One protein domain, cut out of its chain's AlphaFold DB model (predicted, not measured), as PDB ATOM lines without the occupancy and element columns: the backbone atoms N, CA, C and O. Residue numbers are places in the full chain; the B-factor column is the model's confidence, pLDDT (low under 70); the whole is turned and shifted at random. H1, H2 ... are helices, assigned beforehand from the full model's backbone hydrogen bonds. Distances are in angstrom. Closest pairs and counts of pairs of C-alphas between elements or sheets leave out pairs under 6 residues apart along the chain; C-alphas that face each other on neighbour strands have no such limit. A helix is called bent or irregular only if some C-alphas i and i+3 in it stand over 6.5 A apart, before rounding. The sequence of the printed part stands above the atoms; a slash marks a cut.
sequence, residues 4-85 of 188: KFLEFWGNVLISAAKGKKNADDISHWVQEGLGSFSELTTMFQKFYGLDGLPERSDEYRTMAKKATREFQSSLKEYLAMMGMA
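AT A GLANCE: This is residues 4 to 85 of the 188 residues of an uncharacterized protein of Desulfobacteraceae bacterium 4572_88 (UniProt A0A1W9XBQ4). One long helix, H4, makes the longest axis and runs past a loose triangle of three shorter helices, H1, H2 and H3. H1 and H2 are joined at one end by a tight link and run opposite ways, and H3 bridges their other ends, touching the first residues of H1 and the last part of H2; H4 crosses H1 near residue 5 and meets the cluster mainly there and near the end of H3. The printed part has 82 residues with four named helices, in the order H1, H2, H3, H4, and no named strand; the class is all helix. The whole is compact, with a radius of gyration of the C-alphas of 13.2 A, and spans 37 by 28 by 21 A.

IN THESE COORDINATES: H4, residues 58 to 81, is the longest helix, 34.6 A from C-alpha 58 at (284.843, 219.102, 296.425) to C-alpha 81 at (261.468, 195.355, 287.085). H1, residues 4 to 17, begins at C-alpha 4 at (276.294, 203.415, 282.882) and is 19.7 A long. H3, residues 38 to 48, is 15.2 A long. H2, residues 23 to 35, is 17.4 A long and irregular: C-alphas 31 and 34 are 9.4 A apart, and its line is a rough one.

HOW THE PARTS SIT: H4 and H1 only just touch, with 3 pairs of C-alphas within 8 A, through residues 71 to 75 of H4 and residue 5 of H1; the closest C-alphas are those of Phe 5 and Phe 71, 6.2 A apart. Their lines are about perpendicular, only just, at 71 degrees. H4 and H3 are close but not clearly touching, about perpendicular at 90 degrees, with the C-alphas of Tyr 48 and Ala 67 the closest at 6.1 A. H3 touches H1 at residues 4 to 8 of H1, closest at the C-alphas of Lys 4 and Phe 47, 5.8 A, and they run opposite ways at a shallow tilt of 32 degrees, only just short of steep. H3 touches H2, closest at the C-alphas of Leu 34 and Thr 41, 5.4 A, and they run the same way at a steep tilt of 68 degrees, only just short of perpendicular. H1 and H2 are close but not clearly touching, the C-alphas of Ala 16 and Ala 23 being closest at 7.3 A, and run opposite ways at a steep tilt of 39 degrees. H2 and H4 are apart. The packing of the helices is mostly crossed, their lines mostly not at a shallow tilt, but only just: 1 of 3 touching pairs is at a shallow tilt. In H1, H3 and H4 every O i to N i+4 pair is within hydrogen-bond range; in H2, 7 of 9 are.

THE WHOLE: The C-alphas farthest apart are those of Ser 57 and Gly 83, 38.9 A. The printed part has no cut. The links H1 to H2 and H2 to H3 are tight, and H3 to H4, with 9 residues, is short; no link is long. The mean pLDDT of the printed part is 78.1, and 15 residues are under 70: residue 20, residues 22 to 23, residues 31 to 38, residue 55 and residues 83 to 85.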
ATOM      1  N   LYS A   4     275.093 203.651 282.064       86.44
ATOM      2  CA  LYS A   4     276.294 203.415 282.882       86.44
ATOM      3  C   LYS A   4     276.103 202.289 283.899       86.44
ATOM      4  O   LYS A   4     277.025 201.510 284.128       86.44
ATOM      5  N   PHE A   5     274.914 202.172 284.489       86.69
ATOM      6  CA  PHE A   5     274.574 201.081 285.403       86.69
ATOM      7  C   PHE A   5     274.542 199.727 284.691       86.69
ATOM      8  O   PHE A   5     275.080 198.748 285.209       86.69
ATOM      9  N   LEU A   6     273.949 199.662 283.497       86.56
ATOM     10  CA  LEU A   6     273.902 198.431 282.708       86.56
ATOM     11  C   LEU A   6     275.284 198.036 282.184       86.56
ATOM     12  O   LEU A   6     275.627 196.857 282.220       86.56
ATOM     13  N   GLU A   7     276.102 198.997 281.758       86.62
ATOM     14  CA  GLU A   7     277.489 198.747 281.362       86.62
ATOM     15  C   GLU A   7     278.345 198.270 282.539       86.62
ATOM     16  O   GLU A   7     279.143 197.338 282.393       86.62
ATOM     17  N   PHE A   8     278.155 198.862 283.722       87.12
ATOM     18  CA  PHE A   8     278.804 198.412 284.948       87.12
ATOM     19  C   PHE A   8     278.439 196.954 285.247       87.12
ATOM     20  O   PHE A   8     279.328 196.106 285.339       87.12
ATOM     21  N   TRP A   9     277.145 196.627 285.323       84.75
ATOM     22  CA  TRP A   9     276.699 195.262 285.613       84.75
ATOM     23  C   TRP A   9     277.042 194.274 284.504       84.75
ATOM     24  O   TRP A   9     277.431 193.150 284.804       84.75
ATOM     25  N   GLY A  10     276.996 194.683 283.238       85.31
ATOM     26  CA  GLY A  10     277.435 193.868 282.110       85.31
ATOM     27  C   GLY A  10     278.899 193.460 282.256       85.31
ATOM     28  O   GLY A  10     279.229 192.278 282.173       85.31
ATOM     29  N   ASN A  11     279.782 194.408 282.576       85.19
ATOM     30  CA  ASN A  11     281.198 194.111 282.782       85.19
ATOM     31  C   ASN A  11     281.463 193.310 284.058       85.19
ATOM     32  O   ASN A  11     282.325 192.425 284.051       85.19
ATOM     33  N   VAL A  12     280.729 193.572 285.142       83.00
ATOM     34  CA  VAL A  12     280.818 192.794 286.386       83.00
ATOM     35  C   VAL A  12     280.388 191.345 286.151       83.00
ATOM     36  O   VAL A  12     281.151 190.439 286.477       83.00
ATOM     37  N   LEU A  13     279.242 191.114 285.509       83.50
ATOM     38  CA  LEU A  13     278.714 189.778 285.219       83.50
ATOM     39  C   LEU A  13     279.590 189.013 284.224       83.50
ATOM     40  O   LEU A  13     279.859 187.833 284.430       83.50
ATOM     41  N   ILE A  14     280.111 189.677 283.186       84.75
ATOM     42  CA  ILE A  14     281.068 189.066 282.250       84.75
ATOM     43  C   ILE A  14     282.365 188.686 282.971       84.75
ATOM     44  O   ILE A  14     282.941 187.632 282.698       84.75
ATOM     45  N   SER A  15     282.847 189.531 283.883       80.88
ATOM     46  CA  SER A  15     284.055 189.243 284.662       80.88
ATOM     47  C   SER A  15     283.833 188.082 285.633       80.88
ATOM     48  O   SER A  15     284.702 187.218 285.741       80.88
ATOM     49  N   ALA A  16     282.659 188.012 286.266       80.25
ATOM     50  CA  ALA A  16     282.261 186.894 287.117       80.25
ATOM     51  C   ALA A  16     282.138 185.585 286.316       80.25
ATOM     52  O   ALA A  16     282.712 184.571 286.700       80.25
ATOM     53  N   ALA A  17     281.501 185.616 285.141       79.38
ATOM     54  CA  ALA A  17     281.373 184.453 284.255       79.38
ATOM     55  C   ALA A  17     282.727 183.933 283.741       79.38
ATOM     56  O   ALA A  17     282.890 182.743 283.491       79.38
ATOM     57  N   LYS A  18     283.721 184.819 283.605       81.44
ATOM     58  CA  LYS A  18     285.106 184.467 283.250       81.44
ATOM     59  C   LYS A  18     285.935 183.969 284.444       81.44
ATOM     60  O   LYS A  18     287.130 183.747 284.272       81.44
ATOM     61  N   GLY A  19     285.343 183.848 285.635       72.31
ATOM     62  CA  GLY A  19     286.032 183.444 286.866       72.31
ATOM     63  C   GLY A  19     287.013 184.488 287.406       72.31
ATOM     64  O   GLY A  19     287.877 184.153 288.207       72.31
ATOM     65  N   LYS A  20     286.922 185.744 286.943       68.44
ATOM     66  CA  LYS A  20     287.815 186.835 287.364       68.44
ATOM     67  C   LYS A  20     287.306 187.599 288.589       68.44
ATOM     68  O   LYS A  20     288.084 188.336 289.177       68.44
ATOM     69  N   LYS A  21     286.022 187.463 288.942       70.38
ATOM     70  CA  LYS A  21     285.398 188.117 290.106       70.38
ATOM     71  C   LYS A  21     284.578 187.108 290.897       70.38
ATOM     72  O   LYS A  21     283.776 186.392 290.296       70.38
ATOM     73  N   ASN A  22     284.752 187.083 292.217       68.88
ATOM     74  CA  ASN A  22     283.972 186.214 293.093       68.88
ATOM     75  C   ASN A  22     282.642 186.883 293.466       68.88
ATOM     76  O   ASN A  22     282.550 188.106 293.578       68.88
ATOM     77  N   ALA A  23     281.598 186.077 293.673       69.75
ATOM     78  CA  ALA A  23     280.305 186.569 294.155       69.75
ATOM     79  C   ALA A  23     280.426 187.252 295.532       69.75
ATOM     80  O   ALA A  23     279.706 188.211 295.808       69.75
ATOM     81  N   ASP A  24     281.385 186.804 296.346       71.56
ATOM     82  CA  ASP A  24     281.699 187.392 297.648       71.56
ATOM     83  C   ASP A  24     282.239 188.823 297.513       71.56
ATOM     84  O   ASP A  24     281.792 189.706 298.241       71.56
ATOM     85  N   ASP A  25     283.096 189.098 296.521       74.50
ATOM     86  CA  ASP A  25     283.640 190.444 296.274       74.50
ATOM     87  C   ASP A  25     282.528 191.436 295.896       74.50
ATOM     88  O   ASP A  25     282.523 192.595 296.315       74.50
ATOM     89  N   ILE A  26     281.548 190.969 295.115       76.00
ATOM     90  CA  ILE A  26     280.374 191.760 294.728       76.00
ATOM     91  C   ILE A  26     279.484 192.000 295.952       76.00
ATOM     92  O   ILE A  26     279.039 193.126 296.175       76.00
ATOM     93  N   SER A  27     279.234 190.958 296.748       72.75
ATOM     94  CA  SER A  27     278.410 191.039 297.958       72.75
ATOM     95  C   SER A  27     278.998 192.023 298.970       72.75
ATOM     96  O   SER A  27     278.290 192.916 299.439       72.75
ATOM     97  N   HIS A  28     280.301 191.931 299.243       73.94
ATOM     98  CA  HIS A  28     280.976 192.859 300.143       73.94
ATOM     99  C   HIS A  28     280.980 194.287 299.593       73.94
ATOM    100  O   HIS A  28     280.673 195.209 300.340       73.94
ATOM    101  N   TRP A  29     281.234 194.505 298.297       77.50
ATOM    102  CA  TRP A  29     281.191 195.858 297.720       77.50
ATOM    103  C   TRP A  29     279.799 196.502 297.812       77.50
ATOM    104  O   TRP A  29     279.683 197.700 298.068       77.50
ATOM    105  N   VAL A  30     278.728 195.716 297.663       72.31
ATOM    106  CA  VAL A  30     277.347 196.199 297.840       72.31
ATOM    107  C   VAL A  30     277.038 196.537 299.306       72.31
ATOM    108  O   VAL A  30     276.281 197.472 299.560       72.31
ATOM    109  N   GLN A  31     277.610 195.804 300.268       69.00
ATOM    110  CA  GLN A  31     277.360 196.005 301.704       69.00
ATOM    111  C   GLN A  31     278.235 197.098 302.333       69.00
ATOM    112  O   GLN A  31     277.741 197.912 303.111       69.00
ATOM    113  N   GLU A  32     279.522 197.121 302.002       67.44
ATOM    114  CA  GLU A  32     280.540 197.995 302.602       67.44
ATOM    115  C   GLU A  32     280.818 199.245 301.750       67.44
ATOM    116  O   GLU A  32     281.441 200.205 302.210       67.44
ATOM    117  N   GLY A  33     280.307 199.279 300.518       65.00
ATOM    118  CA  GLY A  33     280.420 200.415 299.611       65.00
ATOM    119  C   GLY A  33     281.823 200.599 299.025       65.00
ATOM    120  O   GLY A  33     282.667 199.704 299.037       65.00
ATOM    121  N   LEU A  34     282.082 201.805 298.503       63.25
ATOM    122  CA  LEU A  34     283.294 202.168 297.744       63.25
ATOM    123  C   LEU A  34     284.622 202.035 298.527       63.25
ATOM    124  O   LEU A  34     285.678 202.319 297.966       63.25
ATOM    125  N   GLY A  35     284.588 201.629 299.800       54.56
ATOM    126  CA  GLY A  35     285.712 201.697 300.732       54.56
ATOM    127  C   GLY A  35     286.736 200.558 300.682       54.56
ATOM    128  O   GLY A  35     287.815 200.755 301.230       54.56
ATOM    129  N   SER A  36     286.458 199.398 300.059       53.12
ATOM    130  CA  SER A  36     287.344 198.221 300.235       53.12
ATOM    131  C   SER A  36     287.660 197.359 299.000       53.12
ATOM    132  O   SER A  36     288.532 196.497 299.095       53.12
ATOM    133  N   PHE A  37     287.049 197.577 297.828       57.88
ATOM    134  CA  PHE A  37     287.386 196.806 296.616       57.88
ATOM    135  C   PHE A  37     287.909 197.718 295.518       57.88
ATOM    136  O   PHE A  37     287.134 198.391 294.837       57.88
ATOM    137  N   SER A  38     289.232 197.719 295.334       66.25
ATOM    138  CA  SER A  38     289.893 198.635 294.401       66.25
ATOM    139  C   SER A  38     289.369 198.473 292.974       66.25
ATOM    140  O   SER A  38     289.117 199.472 292.316       66.25
ATOM    141  N   GLU A  39     289.093 197.253 292.504       73.31
ATOM    142  CA  GLU A  39     288.683 197.027 291.112       73.31
ATOM    143  C   GLU A  39     287.230 197.439 290.815       73.31
ATOM    144  O   GLU A  39     286.961 198.063 289.787       73.31
ATOM    145  N   LEU A  40     286.278 197.126 291.704       76.88
ATOM    146  CA  LEU A  40     284.867 197.521 291.556       76.88
ATOM    147  C   LEU A  40     284.694 199.031 291.729       76.88
ATOM    148  O   LEU A  40     283.988 199.657 290.938       76.88
ATOM    149  N   THR A  41     285.401 199.627 292.692       78.50
ATOM    150  CA  THR A  41     285.438 201.082 292.875       78.50
ATOM    151  C   THR A  41     286.096 201.777 291.683       78.50
ATOM    152  O   THR A  41     285.531 202.745 291.188       78.50
ATOM    153  N   THR A  42     287.202 201.253 291.142       82.38
ATOM    154  CA  THR A  42     287.848 201.806 289.932       82.38
ATOM    155  C   THR A  42     286.913 201.726 288.726       82.38
ATOM    156  O   THR A  42     286.771 202.675 287.959       82.38
ATOM    157  N   MET A  43     286.221 200.599 288.554       82.25
ATOM    158  CA  MET A  43     285.266 200.416 287.465       82.25
ATOM    159  C   MET A  43     284.080 201.383 287.591       82.25
ATOM    160  O   MET A  43     283.709 202.032 286.615       82.25
ATOM    161  N   PHE A  44     283.531 201.538 288.797       83.94
ATOM    162  CA  PHE A  44     282.504 202.534 289.094       83.94
ATOM    163  C   PHE A  44     283.001 203.956 288.799       83.94
ATOM    164  O   PHE A  44     282.331 204.714 288.099       83.94
ATOM    165  N   GLN A  45     284.203 204.302 289.264       84.88
ATOM    166  CA  GLN A  45     284.815 205.601 289.008       84.88
ATOM    167  C   GLN A  45     284.976 205.858 287.509       84.88
ATOM    168  O   GLN A  45     284.651 206.943 287.035       84.88
ATOM    169  N   LYS A  46     285.381 204.854 286.734       86.62
ATOM    170  CA  LYS A  46     285.521 204.962 285.281       86.62
ATOM    171  C   LYS A  46     284.186 205.207 284.571       86.62
ATOM    172  O   LYS A  46     284.094 206.139 283.777       86.62
ATOM    173  N   PHE A  47     283.147 204.426 284.868       84.56
ATOM    174  CA  PHE A  47     281.836 204.571 284.211       84.56
ATOM    175  C   PHE A  47     281.114 205.868 284.590       84.56
ATOM    176  O   PHE A  47     280.410 206.461 283.770       84.56
ATOM    177  N   TYR A  48     281.325 206.353 285.813       84.75
ATOM    178  CA  TYR A  48     280.720 207.595 286.288       84.75
ATOM    179  C   TYR A  48     281.606 208.840 286.106       84.75
ATOM    180  O   TYR A  48     281.152 209.940 286.415       84.75
ATOM    181  N   GLY A  49     282.808 208.707 285.531       83.44
ATOM    182  CA  GLY A  49     283.689 209.836 285.195       83.44
ATOM    183  C   GLY A  49     284.434 210.447 286.388       83.44
ATOM    184  O   GLY A  49     284.747 211.633 286.381       83.44
ATOM    185  N   LEU A  50     284.694 209.648 287.421       82.44
ATOM    186  CA  LEU A  50     285.397 210.025 288.652       82.44
ATOM    187  C   LEU A  50     286.908 209.716 288.607       82.44
ATOM    188  O   LEU A  50     287.642 210.237 289.437       82.44
ATOM    189  N   ASP A  51     287.370 208.913 287.642       79.12
ATOM    190  CA  ASP A  51     288.753 208.394 287.517       79.12
ATOM    191  C   ASP A  51     289.826 209.495 287.318       79.12
ATOM    192  O   ASP A  51     291.002 209.311 287.609       79.12
ATOM    193  N   GLY A  52     289.423 210.680 286.845       70.88
ATOM    194  CA  GLY A  52     290.323 211.820 286.611       70.88
ATOM    195  C   GLY A  52     290.319 212.891 287.705       70.88
ATOM    196  O   GLY A  52     291.015 213.897 287.569       70.88
ATOM    197  N   LEU A  53     289.512 212.730 288.758       73.69
ATOM    198  CA  LEU A  53     289.307 213.757 289.777       73.69
ATOM    199  C   LEU A  53     290.090 213.421 291.058       73.69
ATOM    200  O   LEU A  53     290.028 212.286 291.530       73.69
ATOM    201  N   PRO A  54     290.788 214.391 291.680       74.56
ATOM    202  CA  PRO A  54     291.437 214.157 292.964       74.56
ATOM    203  C   PRO A  54     290.389 213.790 294.021       74.56
ATOM    204  O   PRO A  54     289.489 214.587 294.270       74.56
ATOM    205  N   GLU A  55     290.532 212.651 294.711       68.50
ATOM    206  CA  GLU A  55     289.557 212.177 295.721       68.50
ATOM    207  C   GLU A  55     289.240 213.203 296.827       68.50
ATOM    208  O   GLU A  55     288.190 213.155 297.472       68.50
ATOM    209  N   ARG A  56     290.152 214.151 297.064       70.12
ATOM    210  CA  ARG A  56     290.003 215.221 298.059       70.12
ATOM    211  C   ARG A  56     289.293 216.476 297.553       70.12
ATOM    212  O   ARG A  56     289.007 217.337 298.388       70.12
ATOM    213  N   SER A  57     289.022 216.601 296.254       79.69
ATOM    214  CA  SER A  57     288.352 217.779 295.700       79.69
ATOM    215  C   SER A  57     286.861 217.781 296.040       79.69
ATOM    216  O   SER A  57     286.214 216.736 296.157       79.69
ATOM    217  N   ASP A  58     286.286 218.970 296.199       79.56
ATOM    218  CA  ASP A  58     284.843 219.102 296.425       79.56
ATOM    219  C   ASP A  58     284.032 218.701 295.180       79.56
ATOM    220  O   ASP A  58     282.919 218.176 295.284       79.56
ATOM    221  N   GLU A  59     284.625 218.843 293.995       81.00
ATOM    222  CA  GLU A  59     284.081 218.356 292.725       81.00
ATOM    223  C   GLU A  59     283.977 216.825 292.693       81.00
ATOM    224  O   GLU A  59     282.940 216.290 292.302       81.00
ATOM    225  N   TYR A  60     284.987 216.104 293.194       82.81
ATOM    226  CA  TYR A  60     284.928 214.647 293.327       82.81
ATOM    227  C   TYR A  60     283.796 214.231 294.263       82.81
ATOM    228  O   TYR A  60     282.986 213.379 293.911       82.81
ATOM    229  N   ARG A  61     283.674 214.862 295.439       80.50
ATOM    230  CA  ARG A  61     282.618 214.520 296.409       80.50
ATOM    231  C   ARG A  61     281.220 214.755 295.849       80.50
ATOM    232  O   ARG A  61     280.319 213.945 296.075       80.50
ATOM    233  N   THR A  62     281.018 215.866 295.146       85.50
ATOM    234  CA  THR A  62     279.714 216.212 294.563       85.50
ATOM    235  C   THR A  62     279.349 215.271 293.416       85.50
ATOM    236  O   THR A  62     278.239 214.728 293.414       85.50
ATOM    237  N   MET A  63     280.287 214.994 292.508       84.19
ATOM    238  CA  MET A  63     280.115 214.028 291.418       84.19
ATOM    239  C   MET A  63     279.917 212.604 291.945       84.19
ATOM    240  O   MET A  63     278.996 211.922 291.507       84.19
ATOM    241  N   ALA A  64     280.693 212.170 292.941       83.50
ATOM    242  CA  ALA A  64     280.574 210.840 293.539       83.50
ATOM    243  C   ALA A  64     279.225 210.654 294.240       83.50
ATOM    244  O   ALA A  64     278.577 209.617 294.090       83.50
ATOM    245  N   LYS A  65     278.743 211.676 294.960       85.44
ATOM    246  CA  LYS A  65     277.416 211.651 295.591       85.44
ATOM    247  C   LYS A  65     276.296 211.584 294.555       85.44
ATOM    248  O   LYS A  65     275.315 210.872 294.769       85.44
ATOM    249  N   LYS A  66     276.435 212.307 293.440       88.12
ATOM    250  CA  LYS A  66     275.485 212.261 292.323       88.12
ATOM    251  C   LYS A  66     275.483 210.883 291.656       88.12
ATOM    252  O   LYS A  66     274.423 210.274 291.576       88.12
ATOM    253  N   ALA A  67     276.656 210.366 291.299       86.69
ATOM    254  CA  ALA A  67     276.840 209.039 290.716       86.69
ATOM    255  C   ALA A  67     276.262 207.931 291.605       86.69
ATOM    256  O   ALA A  67     275.527 207.071 291.136       86.69
ATOM    257  N   THR A  68     276.515 207.994 292.915       84.81
ATOM    258  CA  THR A  68     275.972 207.028 293.883       84.81
ATOM    259  C   THR A  68     274.446 207.073 293.918       84.81
ATOM    260  O   THR A  68     273.795 206.032 293.945       84.81
ATOM    261  N   ARG A  69     273.853 208.273 293.895       86.75
ATOM    262  CA  ARG A  69     272.393 208.436 293.892       86.75
ATOM    263  C   ARG A  69     271.764 207.909 292.602       86.75
ATOM    264  O   ARG A  69     270.736 207.243 292.669       86.75
ATOM    265  N   GLU A  70     272.369 208.205 291.456       87.62
ATOM    266  CA  GLU A  70     271.925 207.706 290.149       87.62
ATOM    267  C   GLU A  70     272.002 206.174 290.101       87.62
ATOM    268  O   GLU A  70     271.004 205.522 289.796       87.62
ATOM    269  N   PHE A  71     273.123 205.596 290.542       86.25
ATOM    270  CA  PHE A  71     273.309 204.148 290.631       86.25
ATOM    271  C   PHE A  71     272.279 203.476 291.554       86.25
ATOM    272  O   PHE A  71     271.675 202.471 291.185       86.25
ATOM    273  N   GLN A  72     272.029 204.039 292.742       83.06
ATOM    274  CA  GLN A  72     271.019 203.526 293.678       83.06
ATOM    275  C   GLN A  72     269.598 203.596 293.102       83.06
ATOM    276  O   GLN A  72     268.815 202.664 293.297       83.06
ATOM    277  N   SER A  73     269.262 204.673 292.386       86.94
ATOM    278  CA  SER A  73     267.965 204.803 291.711       86.94
ATOM    279  C   SER A  73     267.797 203.723 290.645       86.94
ATOM    280  O   SER A  73     266.793 203.014 290.639       86.94
ATOM    281  N   SER A  74     268.808 203.531 289.798       86.94
ATOM    282  CA  SER A  74     268.788 202.506 288.754       86.94
ATOM    283  C   SER A  74     268.765 201.088 289.307       86.94
ATOM    284  O   SER A  74     268.049 200.249 288.768       86.94
ATOM    285  N   LEU A  75     269.461 200.825 290.417       82.62
ATOM    286  CA  LEU A  75     269.380 199.543 291.115       82.62
ATOM    287  C   LEU A  75     267.957 199.275 291.610       82.62
ATOM    288  O   LEU A  75     267.435 198.180 291.423       82.62
ATOM    289  N   LYS A  76     267.308 200.280 292.205       81.31
ATOM    290  CA  LYS A  76     265.922 200.161 292.668       81.31
ATOM    291  C   LYS A  76     264.959 199.903 291.511       81.31
ATOM    292  O   LYS A  76     264.084 199.052 291.632       81.31
ATOM    293  N   GLU A  77     265.122 200.605 290.393       83.50
ATOM    294  CA  GLU A  77     264.317 200.393 289.186       83.50
ATOM    295  C   GLU A  77     264.547 199.007 288.567       83.50
ATOM    296  O   GLU A  77     263.590 198.357 288.149       83.50
ATOM    297  N   TYR A  78     265.793 198.523 288.556       81.19
ATOM    298  CA  TYR A  78     266.140 197.177 288.095       81.19
ATOM    299  C   TYR A  78     265.501 196.096 288.971       81.19
ATOM    300  O   TYR A  78     264.867 195.177 288.457       81.19
ATOM    301  N   LEU A  79     265.591 196.236 290.294       78.62
ATOM    302  CA  LEU A  79     264.958 195.307 291.233       78.62
ATOM    303  C   LEU A  79     263.432 195.319 291.102       78.62
ATOM    304  O   LEU A  79     262.818 194.254 291.062       78.62
ATOM    305  N   ALA A  80     262.829 196.502 290.950       80.88
ATOM    306  CA  ALA A  80     261.393 196.635 290.726       80.88
ATOM    307  C   ALA A  80     260.945 195.937 289.430       80.88
ATOM    308  O   ALA A  80     259.929 195.246 289.430       80.88
ATOM    309  N   MET A  81     261.721 196.060 288.347       77.88
ATOM    310  CA  MET A  81     261.468 195.355 287.085       77.88
ATOM    311  C   MET A  81     261.551 193.832 287.246       77.88
ATOM    312  O   MET A  81     260.740 193.107 286.677       77.88
ATOM    313  N   MET A  82     262.493 193.348 288.057       72.94
ATOM    314  CA  MET A  82     262.660 191.925 288.374       72.94
ATOM    315  C   MET A  82     261.652 191.410 289.420       72.94
ATOM    316  O   MET A  82     261.745 190.260 289.845       72.94
ATOM    317  N   GLY A  83     260.702 192.243 289.864       66.88
ATOM    318  CA  GLY A  83     259.719 191.891 290.894       66.88
ATOM    319  C   GLY A  83     260.317 191.694 292.291       66.88
ATOM    320  O   GLY A  83     259.644 191.179 293.183       66.88
ATOM    321  N   MET A  84     261.575 192.090 292.499       68.38
ATOM    322  CA  MET A  84     262.242 192.016 293.793       68.38
ATOM    323  C   MET A  84     261.859 193.237 294.630       68.38
ATOM    324  O   MET A  84     262.197 194.374 294.302       68.38
ATOM    325  N   ALA A  85     261.139 192.998 295.726       60.09
ATOM    326  CA  ALA A  85     260.826 194.028 296.709       60.09
ATOM    327  C   ALA A  85     262.063 194.354 297.561       60.09
ATOM    328  O   ALA A  85     262.923 193.496 297.782       60.09
TER     329      ALA A  85